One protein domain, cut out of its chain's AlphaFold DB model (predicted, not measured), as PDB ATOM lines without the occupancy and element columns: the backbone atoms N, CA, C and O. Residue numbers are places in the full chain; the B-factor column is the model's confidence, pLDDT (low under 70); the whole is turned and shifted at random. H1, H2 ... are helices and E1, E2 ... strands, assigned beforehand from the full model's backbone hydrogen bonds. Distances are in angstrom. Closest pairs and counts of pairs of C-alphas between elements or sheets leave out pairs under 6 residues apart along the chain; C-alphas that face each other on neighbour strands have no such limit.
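What this domain is: This is residues 3 to 112 of the 121 residues of an uncharacterized protein of Massilia sp. KIM (UniProt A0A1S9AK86). A curled, strongly twisted sheet, E1 E2 E4 E5, has the small sheet E3 E6 crossed over its E4 E5 part, and the long helix H2 packs slantwise over E2. The short helix H1 lies on the opposite face from H2. The printed part has 110 residues with two named helices and six named strands, E1 E2 E3 H1 E4 E5 E6 H2 along the chain, in the mixed class. The larger sheet, in that order, is mixed and the smaller antiparallel; the whole is compact, radius of gyration of the C-alphas 14.3 A, spanning 42 by 34 by 20 A.

Where its parts are: E1, residues 3 to 9, begins at C-alpha 3 (198.604, 218.379, 209.726) and is 19.2 A long. E2, 12 to 25, is 31.4 A and bends by 103 degrees at residue 15. E3 is 35 to 40, H1 42 to 49, E4 55 to 61, E5 69 to 75 and E6 83 to 87. H2, 95 to 111, is 24.0 A and ends at C-alpha 111 (177.127, 211.610, 204.822).

How they stand to each other: Hairpin E1 E2 is antiparallel, N 5 to O 18 at 2.8 A. E2 and E4 are parallel, N 23 to O 58 at 2.9 A. Hairpin E4 E5 is antiparallel, N 57 to O 73 at 2.8 A. E3 and E6 are antiparallel, N 38 to O 84 at 2.9 A. The two sheets form a sandwich, face to face with strands at 90 degrees; the closest C-alphas of E3 and E4, Ala 38 and Ala 59, are 5.8 A apart. H1, at a height over the sheet of 9.7 A, is over E4 and runs along the strands; the closest C-alphas, Ile 48 and Ala 55, are 6.3 A apart. H2, at a height of 8.0 A, is over E2, slantwise to the strands at 53 degrees on the local plane; the closest C-alphas, Pro 16 and Val 106, are 6.0 A apart. H1 and H2 are apart. In both helices every O i to N i+4 pair is within hydrogen-bond range, as are the N and O pairs named above.

The domain as a whole: The farthest C-alphas, Val 31 and Arg 112, are 42.6 A apart. The printed part has no cut and no long link. Residues 27 to 32 and 65 to 66 have pLDDT under 70; the mean of the printed part is 88.0.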
ATOM      1  N   PHE A   3     198.348 219.594 210.498       87.81
ATOM      2  CA  PHE A   3     198.604 218.379 209.726       87.81
ATOM      3  C   PHE A   3     197.343 217.929 208.994       87.81
ATOM      4  O   PHE A   3     196.235 218.027 209.519       87.81
ATOM      5  N   LEU A   4     197.530 217.371 207.801       89.50
ATOM      6  CA  LEU A   4     196.522 216.589 207.097       89.50
ATOM      7  C   LEU A   4     196.841 215.107 207.303       89.50
ATOM      8  O   LEU A   4     197.933 214.656 206.954       89.50
ATOM      9  N   VAL A   5     195.902 214.353 207.863       90.31
ATOM     10  CA  VAL A   5     196.077 212.934 208.181       90.31
ATOM     11  C   VAL A   5     195.204 212.095 207.260       90.31
ATOM     12  O   VAL A   5     193.987 212.258 207.226       90.31
ATOM     13  N   LEU A   6     195.833 211.181 206.519       90.19
ATOM     14  CA  LEU A   6     195.151 210.243 205.630       90.19
ATOM     15  C   LEU A   6     194.858 208.936 206.369       90.19
ATOM     16  O   LEU A   6     195.738 208.389 207.039       90.19
ATOM     17  N   LEU A   7     193.645 208.405 206.209       89.50
ATOM     18  CA  LEU A   7     193.335 207.073 206.715       89.50
ATOM     19  C   LEU A   7     193.957 205.995 205.825       89.50
ATOM     20  O   LEU A   7     193.991 206.108 204.597       89.50
ATOM     21  N   ILE A   8     194.423 204.923 206.464       88.44
ATOM     22  CA  ILE A   8     195.015 203.761 205.802       88.44
ATOM     23  C   ILE A   8     194.020 202.600 205.847       88.44
ATOM     24  O   ILE A   8     193.479 202.277 206.903       88.44
ATOM     25  N   ARG A   9     193.818 201.943 204.706       84.81
ATOM     26  CA  ARG A   9     193.106 200.669 204.567       84.81
ATOM     27  C   ARG A   9     193.967 199.734 203.727       84.81
ATOM     28  O   ARG A   9     194.512 200.150 202.709       84.81
ATOM     29  N   ASP A  10     194.150 198.503 204.193       87.88
ATOM     30  CA  ASP A  10     194.976 197.485 203.523       87.88
ATOM     31  C   ASP A  10     196.395 197.975 203.173       87.88
ATOM     32  O   ASP A  10     196.938 197.710 202.102       87.88
ATOM     33  N   GLY A  11     196.992 198.759 204.077       85.75
ATOM     34  CA  GLY A  11     198.337 199.316 203.910       85.75
ATOM     35  C   GLY A  11     198.445 200.490 202.930       85.75
ATOM     36  O   GLY A  11     199.552 200.969 202.696       85.75
ATOM     37  N   LYS A  12     197.332 200.989 202.372       84.50
ATOM     38  CA  LYS A  12     197.314 202.139 201.454       84.50
ATOM     39  C   LYS A  12     196.425 203.262 201.971       84.50
ATOM     40  O   LYS A  12     195.383 203.017 202.574       84.50
ATOM     41  N   ALA A  13     196.823 204.504 201.706       87.25
ATOM     42  CA  ALA A  13     195.952 205.647 201.939       87.25
ATOM     43  C   ALA A  13     194.706 205.534 201.048       87.25
ATOM     44  O   ALA A  13     194.825 205.271 199.849       87.25
ATOM     45  N   PHE A  14     193.523 205.740 201.620       84.81
ATOM     46  CA  PHE A  14     192.275 205.749 200.863       84.81
ATOM     47  C   PHE A  14     191.466 206.983 201.273       84.81
ATOM     48  O   PHE A  14     191.102 207.102 202.431       84.81
ATOM     49  N   GLY A  15     191.241 207.910 200.333       84.12
ATOM     50  CA  GLY A  15     190.306 209.052 200.366       84.12
ATOM     51  C   GLY A  15     190.094 209.803 201.696       84.12
ATOM     52  O   GLY A  15     190.627 210.909 201.839       84.12
ATOM     53  N   PRO A  16     189.240 209.279 202.606       90.69
ATOM     54  CA  PRO A  16     188.988 209.864 203.918       90.69
ATOM     55  C   PRO A  16     190.235 210.371 204.650       90.69
ATOM     56  O   PRO A  16     191.244 209.678 204.805       90.69
ATOM     57  N   HIS A  17     190.133 211.606 205.124       93.31
ATOM     58  CA  HIS A  17     191.205 212.322 205.794       93.31
ATOM     59  C   HIS A  17     190.646 213.262 206.850       93.31
ATOM     60  O   HIS A  17     189.484 213.652 206.800       93.31
ATOM     61  N   PHE A  18     191.481 213.670 207.787       93.94
ATOM     62  CA  PHE A  18     191.108 214.676 208.766       93.94
ATOM     63  C   PHE A  18     192.255 215.637 208.999       93.94
ATOM     64  O   PHE A  18     193.415 215.358 208.692       93.94
ATOM     65  N   PHE A  19     191.910 216.782 209.548       93.75
ATOM     66  CA  PHE A  19     192.866 217.784 209.943       93.75
ATOM     67  C   PHE A  19     193.196 217.664 211.420       93.75
ATOM     68  O   PHE A  19     192.316 217.442 212.251       93.75
ATOM     69  N   LEU A  20     194.474 217.823 211.741       93.56
ATOM     70  CA  LEU A  20     194.987 217.675 213.089       93.56
ATOM     71  C   LEU A  20     195.901 218.840 213.436       93.56
ATOM     72  O   LEU A  20     196.955 219.007 212.824       93.56
ATOM     73  N   GLN A  21     195.544 219.611 214.455       93.44
ATOM     74  CA  GLN A  21     196.463 220.586 215.032       93.44
ATOM     75  C   GLN A  21     197.101 220.022 216.295       93.44
ATOM     76  O   GLN A  21     196.408 219.619 217.223       93.44
ATOM     77  N   VAL A  22     198.431 220.018 216.346       91.88
ATOM     78  CA  VAL A  22     199.185 219.400 217.444       91.88
ATOM     79  C   VAL A  22     199.870 220.467 218.291       91.88
ATOM     80  O   VAL A  22     200.534 221.366 217.754       91.88
ATOM     81  N   LYS A  23     199.756 220.330 219.616       91.81
ATOM     82  CA  LYS A  23     200.586 221.026 220.608       91.81
ATOM     83  C   LYS A  23     201.173 220.009 221.583       91.81
ATOM     84  O   LYS A  23     200.480 219.104 222.039       91.81
ATOM     85  N   SER A  24     202.456 220.148 221.890       87.12
ATOM     86  CA  SER A  24     203.129 219.334 222.897       87.12
ATOM     87  C   SER A  24     203.224 220.087 224.218       87.12
ATOM     88  O   SER A  24     203.306 221.317 224.252       87.12
ATOM     89  N   THR A  25     203.225 219.336 225.312       81.88
ATOM     90  CA  THR A  25     203.553 219.837 226.642       81.88
ATOM     91  C   THR A  25     204.618 218.950 227.273       81.88
ATOM     92  O   THR A  25     204.583 217.723 227.171       81.88
ATOM     93  N   SER A  26     205.596 219.588 227.910       70.50
ATOM     94  CA  SER A  26     206.612 218.940 228.744       70.50
ATOM     95  C   SER A  26     206.250 218.988 230.230       70.50
ATOM     96  O   SER A  26     206.942 218.393 231.058       70.50
ATOM     97  N   THR A  27     205.170 219.686 230.585       66.69
ATOM     98  CA  THR A  27     204.695 219.774 231.961       66.69
ATOM     99  C   THR A  27     204.092 218.433 232.354       66.69
ATOM    100  O   THR A  27     203.117 217.989 231.748       66.69
ATOM    101  N   LYS A  28     204.667 217.787 233.376       60.75
ATOM    102  CA  LYS A  28     204.026 216.649 234.042       60.75
ATOM    103  C   LYS A  28     202.662 217.119 234.533       60.75
ATOM    104  O   LYS A  28     202.614 218.019 235.362       60.75
ATOM    105  N   ALA A  29     201.587 216.539 234.010       59.69
ATOM    106  CA  ALA A  29     200.284 216.740 234.627       59.69
ATOM    107  C   ALA A  29     200.275 216.036 235.989       59.69
ATOM    108  O   ALA A  29     200.888 214.967 236.140       59.69
ATOM    109  N   ASP A  30     199.597 216.635 236.958       60.59
ATOM    110  CA  ASP A  30     199.563 216.124 238.318       60.59
ATOM    111  C   ASP A  30     198.849 214.764 238.363       60.59
ATOM    112  O   ASP A  30     198.063 214.382 237.482       60.59
ATOM    113  N   VAL A  31     199.165 213.973 239.391       55.66
ATOM    114  CA  VAL A  31     198.508 212.682 239.615       55.66
ATOM    115  C   VAL A  31     197.033 212.949 239.919       55.66
ATOM    116  O   VAL A  31     196.705 213.470 240.979       55.66
ATOM    117  N   GLY A  32     196.150 212.596 238.983       62.16
ATOM    118  CA  GLY A  32     194.706 212.851 239.075       62.16
ATOM    119  C   GLY A  32     194.164 213.814 238.019       62.16
ATOM    120  O   GLY A  32     192.948 213.875 237.841       62.16
ATOM    121  N   ASP A  33     195.029 214.502 237.264       74.56
ATOM    122  CA  ASP A  33     194.577 215.339 236.153       74.56
ATOM    123  C   ASP A  33     193.876 214.488 235.093       74.56
ATOM    124  O   ASP A  33     194.451 213.534 234.560       74.56
ATOM    125  N   LEU A  34     192.637 214.865 234.766       83.94
ATOM    126  CA  LEU A  34     191.799 214.221 233.748       83.94
ATOM    127  C   LEU A  34     192.036 214.787 232.338       83.94
ATOM    128  O   LEU A  34     191.461 214.297 231.366       83.94
ATOM    129  N   SER A  35     192.875 215.816 232.204       87.69
ATOM    130  CA  SER A  35     193.126 216.505 230.937       87.69
ATOM    131  C   SER A  35     194.580 216.947 230.798       87.69
ATOM    132  O   SER A  35     195.272 217.153 231.790       87.69
ATOM    133  N   ILE A  36     195.044 217.083 229.557       87.62
ATOM    134  CA  ILE A  36     196.355 217.625 229.204       87.62
ATOM    135  C   ILE A  36     196.195 219.092 228.822       87.62
ATOM    136  O   ILE A  36     195.369 219.427 227.972       87.62
ATOM    137  N   ALA A  37     197.007 219.966 229.418       88.12
ATOM    138  CA  ALA A  37     197.050 221.374 229.052       88.12
ATOM    139  C   ALA A  37     197.577 221.547 227.620       88.12
ATOM    140  O   ALA A  37     198.720 221.212 227.313       88.12
ATOM    141  N   ALA A  38     196.736 222.102 226.751       89.06
ATOM    142  CA  ALA A  38     197.061 222.419 225.369       89.06
ATOM    143  C   ALA A  38     196.160 223.577 224.930       89.06
ATOM    144  O   ALA A  38     194.984 223.387 224.635       89.06
ATOM    145  N   ARG A  39     196.703 224.799 224.956       91.50
ATOM    146  CA  ARG A  39     195.930 226.013 224.671       91.50
ATOM    147  C   ARG A  39     195.888 226.296 223.181       91.50
ATOM    148  O   ARG A  39     196.914 226.636 222.600       91.50
ATOM    149  N   PHE A  40     194.704 226.217 222.603       92.94
ATOM    150  CA  PHE A  40     194.350 226.614 221.248       92.94
ATOM    151  C   PHE A  40     193.476 227.869 221.323       92.94
ATOM    152  O   PHE A  40     192.467 227.884 222.036       92.94
ATOM    153  N   SER A  41     193.887 228.940 220.645       94.19
ATOM    154  CA  SER A  41     193.139 230.199 220.625       94.19
ATOM    155  C   SER A  41     191.802 230.036 219.898       94.19
ATOM    156  O   SER A  41     191.590 229.072 219.162       94.19
ATOM    157  N   ALA A  42     190.883 230.984 220.101       94.06
ATOM    158  CA  ALA A  42     189.627 231.001 219.354       94.06
ATOM    159  C   ALA A  42     189.881 231.053 217.839       94.06
ATOM    160  O   ALA A  42     189.287 230.269 217.108       94.06
ATOM    161  N   ASP A  43     190.829 231.879 217.389       92.56
ATOM    162  CA  ASP A  43     191.187 232.004 215.971       92.56
ATOM    163  C   ASP A  43     191.735 230.696 215.380       92.56
ATOM    164  O   ASP A  43     191.427 230.349 214.241       92.56
ATOM    165  N   GLU A  44     192.544 229.949 216.143       90.94
ATOM    166  CA  GLU A  44     193.036 228.630 215.726       90.94
ATOM    167  C   GLU A  44     191.880 227.639 215.563       90.94
ATOM    168  O   GLU A  44     191.769 226.990 214.525       90.94
ATOM    169  N   VAL A  45     190.994 227.564 216.559       91.69
ATOM    170  CA  VAL A  45     189.851 226.641 216.545       91.69
ATOM    171  C   VAL A  45     188.875 226.987 215.422       91.69
ATOM    172  O   VAL A  45     188.499 226.102 214.659       91.69
ATOM    173  N   GLN A  46     188.518 228.263 215.265       91.31
ATOM    174  CA  GLN A  46     187.602 228.722 214.217       91.31
ATOM    175  C   GLN A  46     188.159 228.460 212.817       91.31
ATOM    176  O   GLN A  46     187.430 227.985 211.946       91.31
ATOM    177  N   ARG A  47     189.455 228.723 212.594       88.94
ATOM    178  CA  ARG A  47     190.099 228.471 211.299       88.94
ATOM    179  C   ARG A  47     189.980 227.005 210.886       88.94
ATOM    180  O   ARG A  47     189.724 226.727 209.719       88.94
ATOM    181  N   ILE A  48     190.173 226.084 211.829       87.56
ATOM    182  CA  ILE A  48     190.136 224.644 211.557       87.56
ATOM    183  C   ILE A  48     188.684 224.144 211.468       87.56
ATOM    184  O   ILE A  48     188.387 223.324 210.606       87.56
ATOM    185  N   ALA A  49     187.763 224.667 212.285       87.81
ATOM    186  CA  ALA A  49     186.338 224.309 212.239       87.81
ATOM    187  C   ALA A  49     185.671 224.649 210.891       87.81
ATOM    188  O   ALA A  49     184.734 223.974 210.473       87.81
ATOM    189  N   GLN A  50     186.175 225.664 210.178       85.75
ATOM    190  CA  GLN A  50     185.699 226.052 208.843       85.75
ATOM    191  C   GLN A  50     186.156 225.110 207.717       85.75
ATOM    192  O   GLN A  50     185.738 225.265 206.563       85.75
ATOM    193  N   TRP A  51     187.040 224.153 207.999       84.06
ATOM    194  CA  TRP A  51     187.507 223.215 206.988       84.06
ATOM    195  C   TRP A  51     186.414 222.213 206.624       84.06
ATOM    196  O   TRP A  51     185.712 221.676 207.471       84.06
ATOM    197  N   LYS A  52     186.287 221.909 205.326       86.50
ATOM    198  CA  LYS A  52     185.304 220.939 204.805       86.50
ATOM    199  C   LYS A  52     185.726 219.482 205.036       86.50
ATOM    200  O   LYS A  52     185.410 218.612 204.222       86.50
ATOM    201  N   ALA A  53     186.416 219.210 206.135       89.81
ATOM    202  CA  ALA A  53     186.830 217.886 206.572       89.81
ATOM    203  C   ALA A  53     186.810 217.825 208.110       89.81
ATOM    204  O   ALA A  53     186.879 218.874 208.751       89.81
ATOM    205  N   PRO A  54     186.746 216.623 208.708       94.31
ATOM    206  CA  PRO A  54     186.800 216.462 210.154       94.31
ATOM    207  C   PRO A  54     188.053 217.108 210.739       94.31
ATOM    208  O   PRO A  54     189.143 217.010 210.166       94.31
ATOM    209  N   ALA A  55     187.886 217.756 211.883       94.19
ATOM    210  CA  ALA A  55     188.901 218.572 212.521       94.19
ATOM    211  C   ALA A  55     189.151 218.091 213.946       94.19
ATOM    212  O   ALA A  55     188.213 217.898 214.720       94.19
ATOM    213  N   TYR A  56     190.421 217.940 214.304       95.31
ATOM    214  CA  TYR A  56     190.833 217.482 215.620       95.31
ATOM    215  C   TYR A  56     192.015 218.295 216.151       95.31
ATOM    216  O   TYR A  56     192.858 218.807 215.410       95.31
ATOM    217  N   LEU A  57     192.103 218.360 217.472       94.50
ATOM    218  CA  LEU A  57     193.232 218.878 218.227       94.50
ATOM    219  C   LEU A  57     193.935 217.712 218.903       94.50
ATOM    220  O   LEU A  57     193.276 216.848 219.475       94.50
ATOM    221  N   ALA A  58     195.260 217.711 218.890       93.88
ATOM    222  CA  ALA A  58     196.062 216.758 219.633       93.88
ATOM    223  C   ALA A  58     196.951 217.448 220.661       93.88
ATOM    224  O   ALA A  58     197.653 218.418 220.363       93.88
ATOM    225  N   ALA A  59     196.949 216.880 221.862       92.44
ATOM    226  CA  ALA A  59     197.905 217.186 222.907       92.44
ATOM    227  C   ALA A  59     198.901 216.030 223.031       92.44
ATOM    228  O   ALA A  59     198.500 214.878 223.201       92.44
ATOM    229  N   VAL A  60     200.194 216.337 222.954       90.38
ATOM    230  CA  VAL A  60     201.270 215.364 223.182       90.38
ATOM    231  C   VAL A  60     201.824 215.575 224.583       90.38
ATOM    232  O   VAL A  60     202.370 216.639 224.873       90.38
ATOM    233  N   ASP A  61     201.687 214.570 225.442       87.94
ATOM    234  CA  ASP A  61     202.357 214.529 226.741       87.94
ATOM    235  C   ASP A  61     203.759 213.943 226.549       87.94
ATOM    236  O   ASP A  61     203.930 212.732 226.377       87.94
ATOM    237  N   GLY A  62     204.754 214.831 226.534       80.56
ATOM    238  CA  GLY A  62     206.174 214.500 226.405       80.56
ATOM    239  C   GLY A  62     206.908 214.426 227.745       80.56
ATOM    240  O   GLY A  62     208.135 214.344 227.773       80.56
ATOM    241  N   SER A  63     206.193 214.469 228.876       77.25
ATOM    242  CA  SER A  63     206.805 214.512 230.210       77.25
ATOM    243  C   SER A  63     207.603 213.248 230.570       77.25
ATOM    244  O   SER A  63     208.437 213.257 231.482       77.25
ATOM    245  N   ASN A  64     207.389 212.162 229.824       74.25
ATOM    246  CA  ASN A  64     208.213 210.966 229.838       74.25
ATOM    247  C   ASN A  64     208.781 210.702 228.438       74.25
ATOM    248  O   ASN A  64     208.099 210.142 227.584       74.25
ATOM    249  N   ALA A  65     210.063 211.021 228.235       65.00
ATOM    250  CA  ALA A  65     210.761 210.877 226.951       65.00
ATOM    251  C   ALA A  65     210.782 209.443 226.373       65.00
ATOM    252  O   ALA A  65     211.143 209.252 225.217       65.00
ATOM    253  N   ARG A  66     210.420 208.414 227.155       69.12
ATOM    254  CA  ARG A  66     210.303 207.020 226.679       69.12
ATOM    255  C   ARG A  66     208.862 206.581 226.415       69.12
ATOM    256  O   ARG A  66     208.646 205.444 226.003       69.12
ATOM    257  N   ARG A  67     207.876 207.420 226.732       73.62
ATOM    258  CA  ARG A  67     206.445 207.102 226.675       73.62
ATOM    259  C   ARG A  67     205.636 208.341 226.317       73.62
ATOM    260  O   ARG A  67     204.723 208.702 227.053       73.62
ATOM    261  N   GLU A  68     205.956 208.973 225.194       83.12
ATOM    262  CA  GLU A  68     205.094 210.028 224.667       83.12
ATOM    263  C   GLU A  68     203.685 209.466 224.443       83.12
ATOM    264  O   GLU A  68     203.509 208.353 223.935       83.12
ATOM    265  N   GLN A  69     202.678 210.199 224.904       89.19
ATOM    266  CA  GLN A  69     201.275 209.841 224.731       89.19
ATOM    267  C   GLN A  69     200.584 210.951 223.956       89.19
ATOM    268  O   GLN A  69     200.791 212.131 224.233       89.19
ATOM    269  N   VAL A  70     199.755 210.567 222.989       91.38
ATOM    270  CA  VAL A  70     199.000 211.512 222.170       91.38
ATOM    271  C   VAL A  70     197.529 211.374 222.512       91.38
ATOM    272  O   VAL A  70     196.965 210.282 222.445       91.38
ATOM    273  N   TYR A  71     196.912 212.492 222.860       93.44
ATOM    274  CA  TYR A  71     195.499 212.592 223.191       93.44
ATOM    275  C   TYR A  71     194.816 213.466 222.156       93.44
ATOM    276  O   TYR A  71     195.425 214.430 221.693       93.44
ATOM    277  N   ILE A  72     193.578 213.147 221.797       95.50
ATOM    278  CA  ILE A  72     192.853 213.826 220.722       95.50
ATOM    279  C   ILE A  72     191.526 214.407 221.209       95.50
ATOM    280  O   ILE A  72     190.901 213.884 222.122       95.50
ATOM    281  N   ARG A  73     191.079 215.495 220.592       95.50
ATOM    282  CA  ARG A  73     189.752 216.077 220.795       95.50
ATOM    283  C   ARG A  73     189.204 216.548 219.457       95.50
ATOM    284  O   ARG A  73     189.894 217.283 218.756       95.50
ATOM    285  N   GLY A  74     187.991 216.152 219.106       94.69
ATOM    286  CA  GLY A  74     187.299 216.661 217.930       94.69
ATOM    287  C   GLY A  74     186.842 218.106 218.102       94.69
ATOM    288  O   GLY A  74     186.586 218.578 219.213       94.69
ATOM    289  N   ILE A  75     186.769 218.817 216.984       94.31
ATOM    290  CA  ILE A  75     186.261 220.182 216.899       94.31
ATOM    291  C   ILE A  75     184.967 220.142 216.103       94.31
ATOM    292  O   ILE A  75     184.983 219.831 214.914       94.31
ATOM    293  N   ASP A  76     183.862 220.486 216.750       93.06
ATOM    294  CA  ASP A  76     182.588 220.630 216.057       93.06
ATOM    295  C   ASP A  76     182.642 221.806 215.072       93.06
ATOM    296  O   ASP A  76     183.278 222.833 215.328       93.06
ATOM    297  N   SER A  77     181.969 221.659 213.932       89.44
ATOM    298  CA  SER A  77     181.973 222.660 212.852       89.44
ATOM    299  C   SER A  77     181.410 224.034 213.250       89.44
ATOM    300  O   SER A  77     181.707 225.031 212.597       89.44
ATOM    301  N   ASP A  78     180.636 224.109 214.333       89.94
ATOM    302  CA  ASP A  78     180.063 225.336 214.896       89.94
ATOM    303  C   ASP A  78     180.869 225.899 216.083       89.94
ATOM    304  O   ASP A  78     180.468 226.886 216.708       89.94
ATOM    305  N   ARG A  79     182.026 225.312 216.414       90.88
ATOM    306  CA  ARG A  79     182.838 225.740 217.555       90.88
ATOM    307  C   ARG A  79     183.472 227.114 217.308       90.88
ATOM    308  O   ARG A  79     184.386 227.263 216.503       90.88
ATOM    309  N   LEU A  80     183.060 228.105 218.103       90.19
ATOM    310  CA  LEU A  80     183.576 229.482 218.015       90.19
ATOM    311  C   LEU A  80     184.617 229.849 219.083       90.19
ATOM    312  O   LEU A  80     185.272 230.883 218.983       90.19
ATOM    313  N   THR A  81     184.774 229.037 220.126       93.31
ATOM    314  CA  THR A  81     185.643 229.358 221.268       93.31
ATOM    315  C   THR A  81     186.901 228.502 221.286       93.31
ATOM    316  O   THR A  81     186.850 227.327 220.915       93.31
ATOM    317  N   GLY A  82     187.983 229.051 221.841       93.81
ATOM    318  CA  GLY A  82     189.229 228.324 222.074       93.81
ATOM    319  C   GLY A  82     189.073 227.084 222.965       93.81
ATOM    320  O   GLY A  82     188.039 226.848 223.602       93.81
ATOM    321  N   ILE A  83     190.133 226.282 223.007       93.75
ATOM    322  CA  ILE A  83     190.212 225.042 223.786       93.75
ATOM    323  C   ILE A  83     191.503 225.087 224.594       93.75
ATOM    324  O   ILE A  83     192.577 225.260 224.037       93.75
ATOM    325  N   ALA A  84     191.407 224.968 225.918       91.81
ATOM    326  CA  ALA A  84     192.573 225.064 226.799       91.81
ATOM    327  C   ALA A  84     193.202 223.702 227.133       91.81
ATOM    328  O   ALA A  84     194.362 223.651 227.554       91.81
ATOM    329  N   THR A  85     192.434 222.621 226.992       91.81
ATOM    330  CA  THR A  85     192.818 221.277 227.419       91.81
ATOM    331  C   THR A  85     192.245 220.199 226.498       91.81
ATOM    332  O   THR A  85     191.227 220.397 225.830       91.81
ATOM    333  N   VAL A  86     192.897 219.036 226.486       92.06
ATOM    334  CA  VAL A  86     192.441 217.821 225.794       92.06
ATOM    335  C   VAL A  86     192.205 216.714 226.830       92.06
ATOM    336  O   VAL A  86     193.078 216.509 227.677       92.06
ATOM    337  N   PRO A  87     191.066 215.997 226.817       91.75
ATOM    338  CA  PRO A  87     190.797 214.944 227.795       91.75
ATOM    339  C   PRO A  87     191.778 213.772 227.677       91.75
ATOM    340  O   PRO A  87     192.071 213.291 226.583       91.75
ATOM    341  N   ARG A  88     192.244 213.246 228.815       90.31
ATOM    342  CA  ARG A  88     193.124 212.064 228.842       90.31
ATOM    343  C   ARG A  88     192.413 210.765 228.470       90.31
ATOM    344  O   ARG A  88     193.078 209.812 228.071       90.31
ATOM    345  N   SER A  89     191.086 210.728 228.590       91.38
ATOM    346  CA  SER A  89     190.254 209.602 228.150       91.38
ATOM    347  C   SER A  89     190.374 209.340 226.647       91.38
ATOM    348  O   SER A  89     190.215 208.205 226.216       91.38
ATOM    349  N   GLN A  90     190.726 210.357 225.860       94.12
ATOM    350  CA  GLN A  90     190.840 210.273 224.407       94.12
ATOM    351  C   GLN A  90     192.279 209.970 223.958       94.12
ATOM    352  O   GLN A  90     192.843 210.642 223.094       94.12
ATOM    353  N   ASN A  91     192.918 208.975 224.577       92.81
ATOM    354  CA  ASN A  91     194.285 208.571 224.238       92.81
ATOM    355  C   ASN A  91     194.310 207.758 222.932       92.81
ATOM    356  O   ASN A  91     193.670 206.714 222.834       92.81
ATOM    357  N   LEU A  92     195.117 208.172 221.951       92.62
ATOM    358  CA  LEU A  92     195.264 207.469 220.672       92.62
ATOM    359  C   LEU A  92     195.929 206.090 220.789       92.62
ATOM    360  O   LEU A  92     195.852 205.304 219.844       92.62
ATOM    361  N   ASN A  93     196.555 205.748 221.918       91.44
ATOM    362  CA  ASN A  93     197.017 204.384 222.185       91.44
ATOM    363  C   ASN A  93     195.865 203.424 222.522       91.44
ATOM    364  O   ASN A  93     196.020 202.211 222.344       91.44
ATOM    365  N   ASP A  94     194.686 203.936 222.878       94.12
ATOM    366  CA  ASP A  94     193.480 203.128 223.033       94.12
ATOM    367  C   ASP A  94     192.895 202.742 221.662       94.12
ATOM    368  O   ASP A  94     192.667 203.568 220.773       94.12
ATOM    369  N   LYS A  95     192.634 201.444 221.483       94.44
ATOM    370  CA  LYS A  95     192.003 200.903 220.275       94.44
ATOM    371  C   LYS A  95     190.581 201.436 220.085       94.44
ATOM    372  O   LYS A  95     190.186 201.641 218.938       94.44
ATOM    373  N   ALA A  96     189.825 201.647 221.162       94.88
ATOM    374  CA  ALA A  96     188.463 202.165 221.097       94.88
ATOM    375  C   ALA A  96     188.446 203.596 220.545       94.88
ATOM    376  O   ALA A  96     187.704 203.872 219.604       94.88
ATOM    377  N   VAL A  97     189.342 204.457 221.037       95.50
ATOM    378  CA  VAL A  97     189.504 205.840 220.557       95.50
ATOM    379  C   VAL A  97     189.920 205.863 219.085       95.50
ATOM    380  O   VAL A  97     189.306 206.566 218.286       95.50
ATOM    381  N   ARG A  98     190.903 205.042 218.675       94.38
ATOM    382  CA  ARG A  98     191.298 204.953 217.252       94.38
ATOM    383  C   ARG A  98     190.160 204.487 216.350       94.38
ATOM    384  O   ARG A  98     190.044 204.969 215.226       94.38
ATOM    385  N   LYS A  99     189.346 203.538 216.818       94.44
ATOM    386  CA  LYS A  99     188.184 203.059 216.068       94.44
ATOM    387  C   LYS A  99     187.131 204.161 215.935       94.44
ATOM    388  O   LYS A  99     186.672 204.392 214.826       94.44
ATOM    389  N   ALA A 100     186.801 204.851 217.026       95.50
ATOM    390  CA  ALA A 100     185.849 205.959 217.012       95.50
ATOM    391  C   ALA A 100     186.301 207.084 216.066       95.50
ATOM    392  O   ALA A 100     185.525 207.509 215.217       95.50
ATOM    393  N   LEU A 101     187.580 207.470 216.121       95.25
ATOM    394  CA  LEU A 101     188.185 208.429 215.191       95.25
ATOM    395  C   LEU A 101     188.019 207.986 213.730       95.25
ATOM    396  O   LEU A 101     187.595 208.762 212.878       95.25
ATOM    397  N   TYR A 102     188.358 206.730 213.431       93.88
ATOM    398  CA  TYR A 102     188.229 206.177 212.084       93.88
ATOM    399  C   TYR A 102     186.772 206.200 211.597       93.88
ATOM    400  O   TYR A 102     186.509 206.627 210.472       93.88
ATOM    401  N   ASP A 103     185.837 205.766 212.442       94.38
ATOM    402  CA  ASP A 103     184.416 205.693 212.107       94.38
ATOM    403  C   ASP A 103     183.828 207.091 211.866       94.38
ATOM    404  O   ASP A 103     183.152 207.286 210.859       94.38
ATOM    405  N   GLU A 104     184.144 208.074 212.719       94.81
ATOM    406  CA  GLU A 104     183.726 209.474 212.557       94.81
ATOM    407  C   GLU A 104     184.165 210.051 211.213       94.81
ATOM    408  O   GLU A 104     183.366 210.633 210.474       94.81
ATOM    409  N   VAL A 105     185.440 209.857 210.868       94.38
ATOM    410  CA  VAL A 105     186.004 210.385 209.629       94.38
ATOM    411  C   VAL A 105     185.350 209.716 208.423       94.38
ATOM    412  O   VAL A 105     184.901 210.404 207.508       94.38
ATOM    413  N   VAL A 106     185.222 208.387 208.418       93.19
ATOM    414  CA  VAL A 106     184.548 207.665 207.327       93.19
ATOM    415  C   VAL A 106     183.081 208.090 207.198       93.19
ATOM    416  O   VAL A 106     182.611 208.330 206.082       93.19
ATOM    417  N   GLN A 107     182.368 208.223 208.317       92.88
ATOM    418  CA  GLN A 107     180.964 208.623 208.340       92.88
ATOM    419  C   GLN A 107     180.766 210.041 207.801       92.88
ATOM    420  O   GLN A 107     179.841 210.264 207.014       92.88
ATOM    421  N   TYR A 108     181.646 210.985 208.145       92.81
ATOM    422  CA  TYR A 108     181.597 212.341 207.604       92.81
ATOM    423  C   TYR A 108     181.629 212.335 206.067       92.81
ATOM    424  O   TYR A 108     180.720 212.884 205.433       92.81
ATOM    425  N   PHE A 109     182.603 211.644 205.456       90.62
ATOM    426  CA  PHE A 109     182.711 211.567 203.990       90.62
ATOM    427  C   PHE A 109     181.559 210.791 203.341       90.62
ATOM    428  O   PHE A 109     181.191 211.093 202.204       90.62
ATOM    429  N   ALA A 110     180.967 209.825 204.043       90.88
ATOM    430  CA  ALA A 110     179.789 209.108 203.560       90.88
ATOM    431  C   ALA A 110     178.520 209.980 203.578       90.88
ATOM    432  O   ALA A 110     177.708 209.894 202.658       90.88
ATOM    433  N   SER A 111     178.355 210.834 204.596       87.19
ATOM    434  CA  SER A 111     177.127 211.610 204.822       87.19
ATOM    435  C   SER A 111     176.911 212.768 203.840       87.19
ATOM    436  O   SER A 111     175.772 213.166 203.617       87.19
ATOM    437  N   ARG A 112     177.987 213.327 203.260       76.62
ATOM    438  CA  ARG A 112     177.970 214.511 202.368       76.62
ATOM    439  C   ARG A 112     177.286 215.762 202.954       76.62
ATOM    440  O   ARG A 112     176.965 216.685 202.215       76.62
TER     441      ARG A 112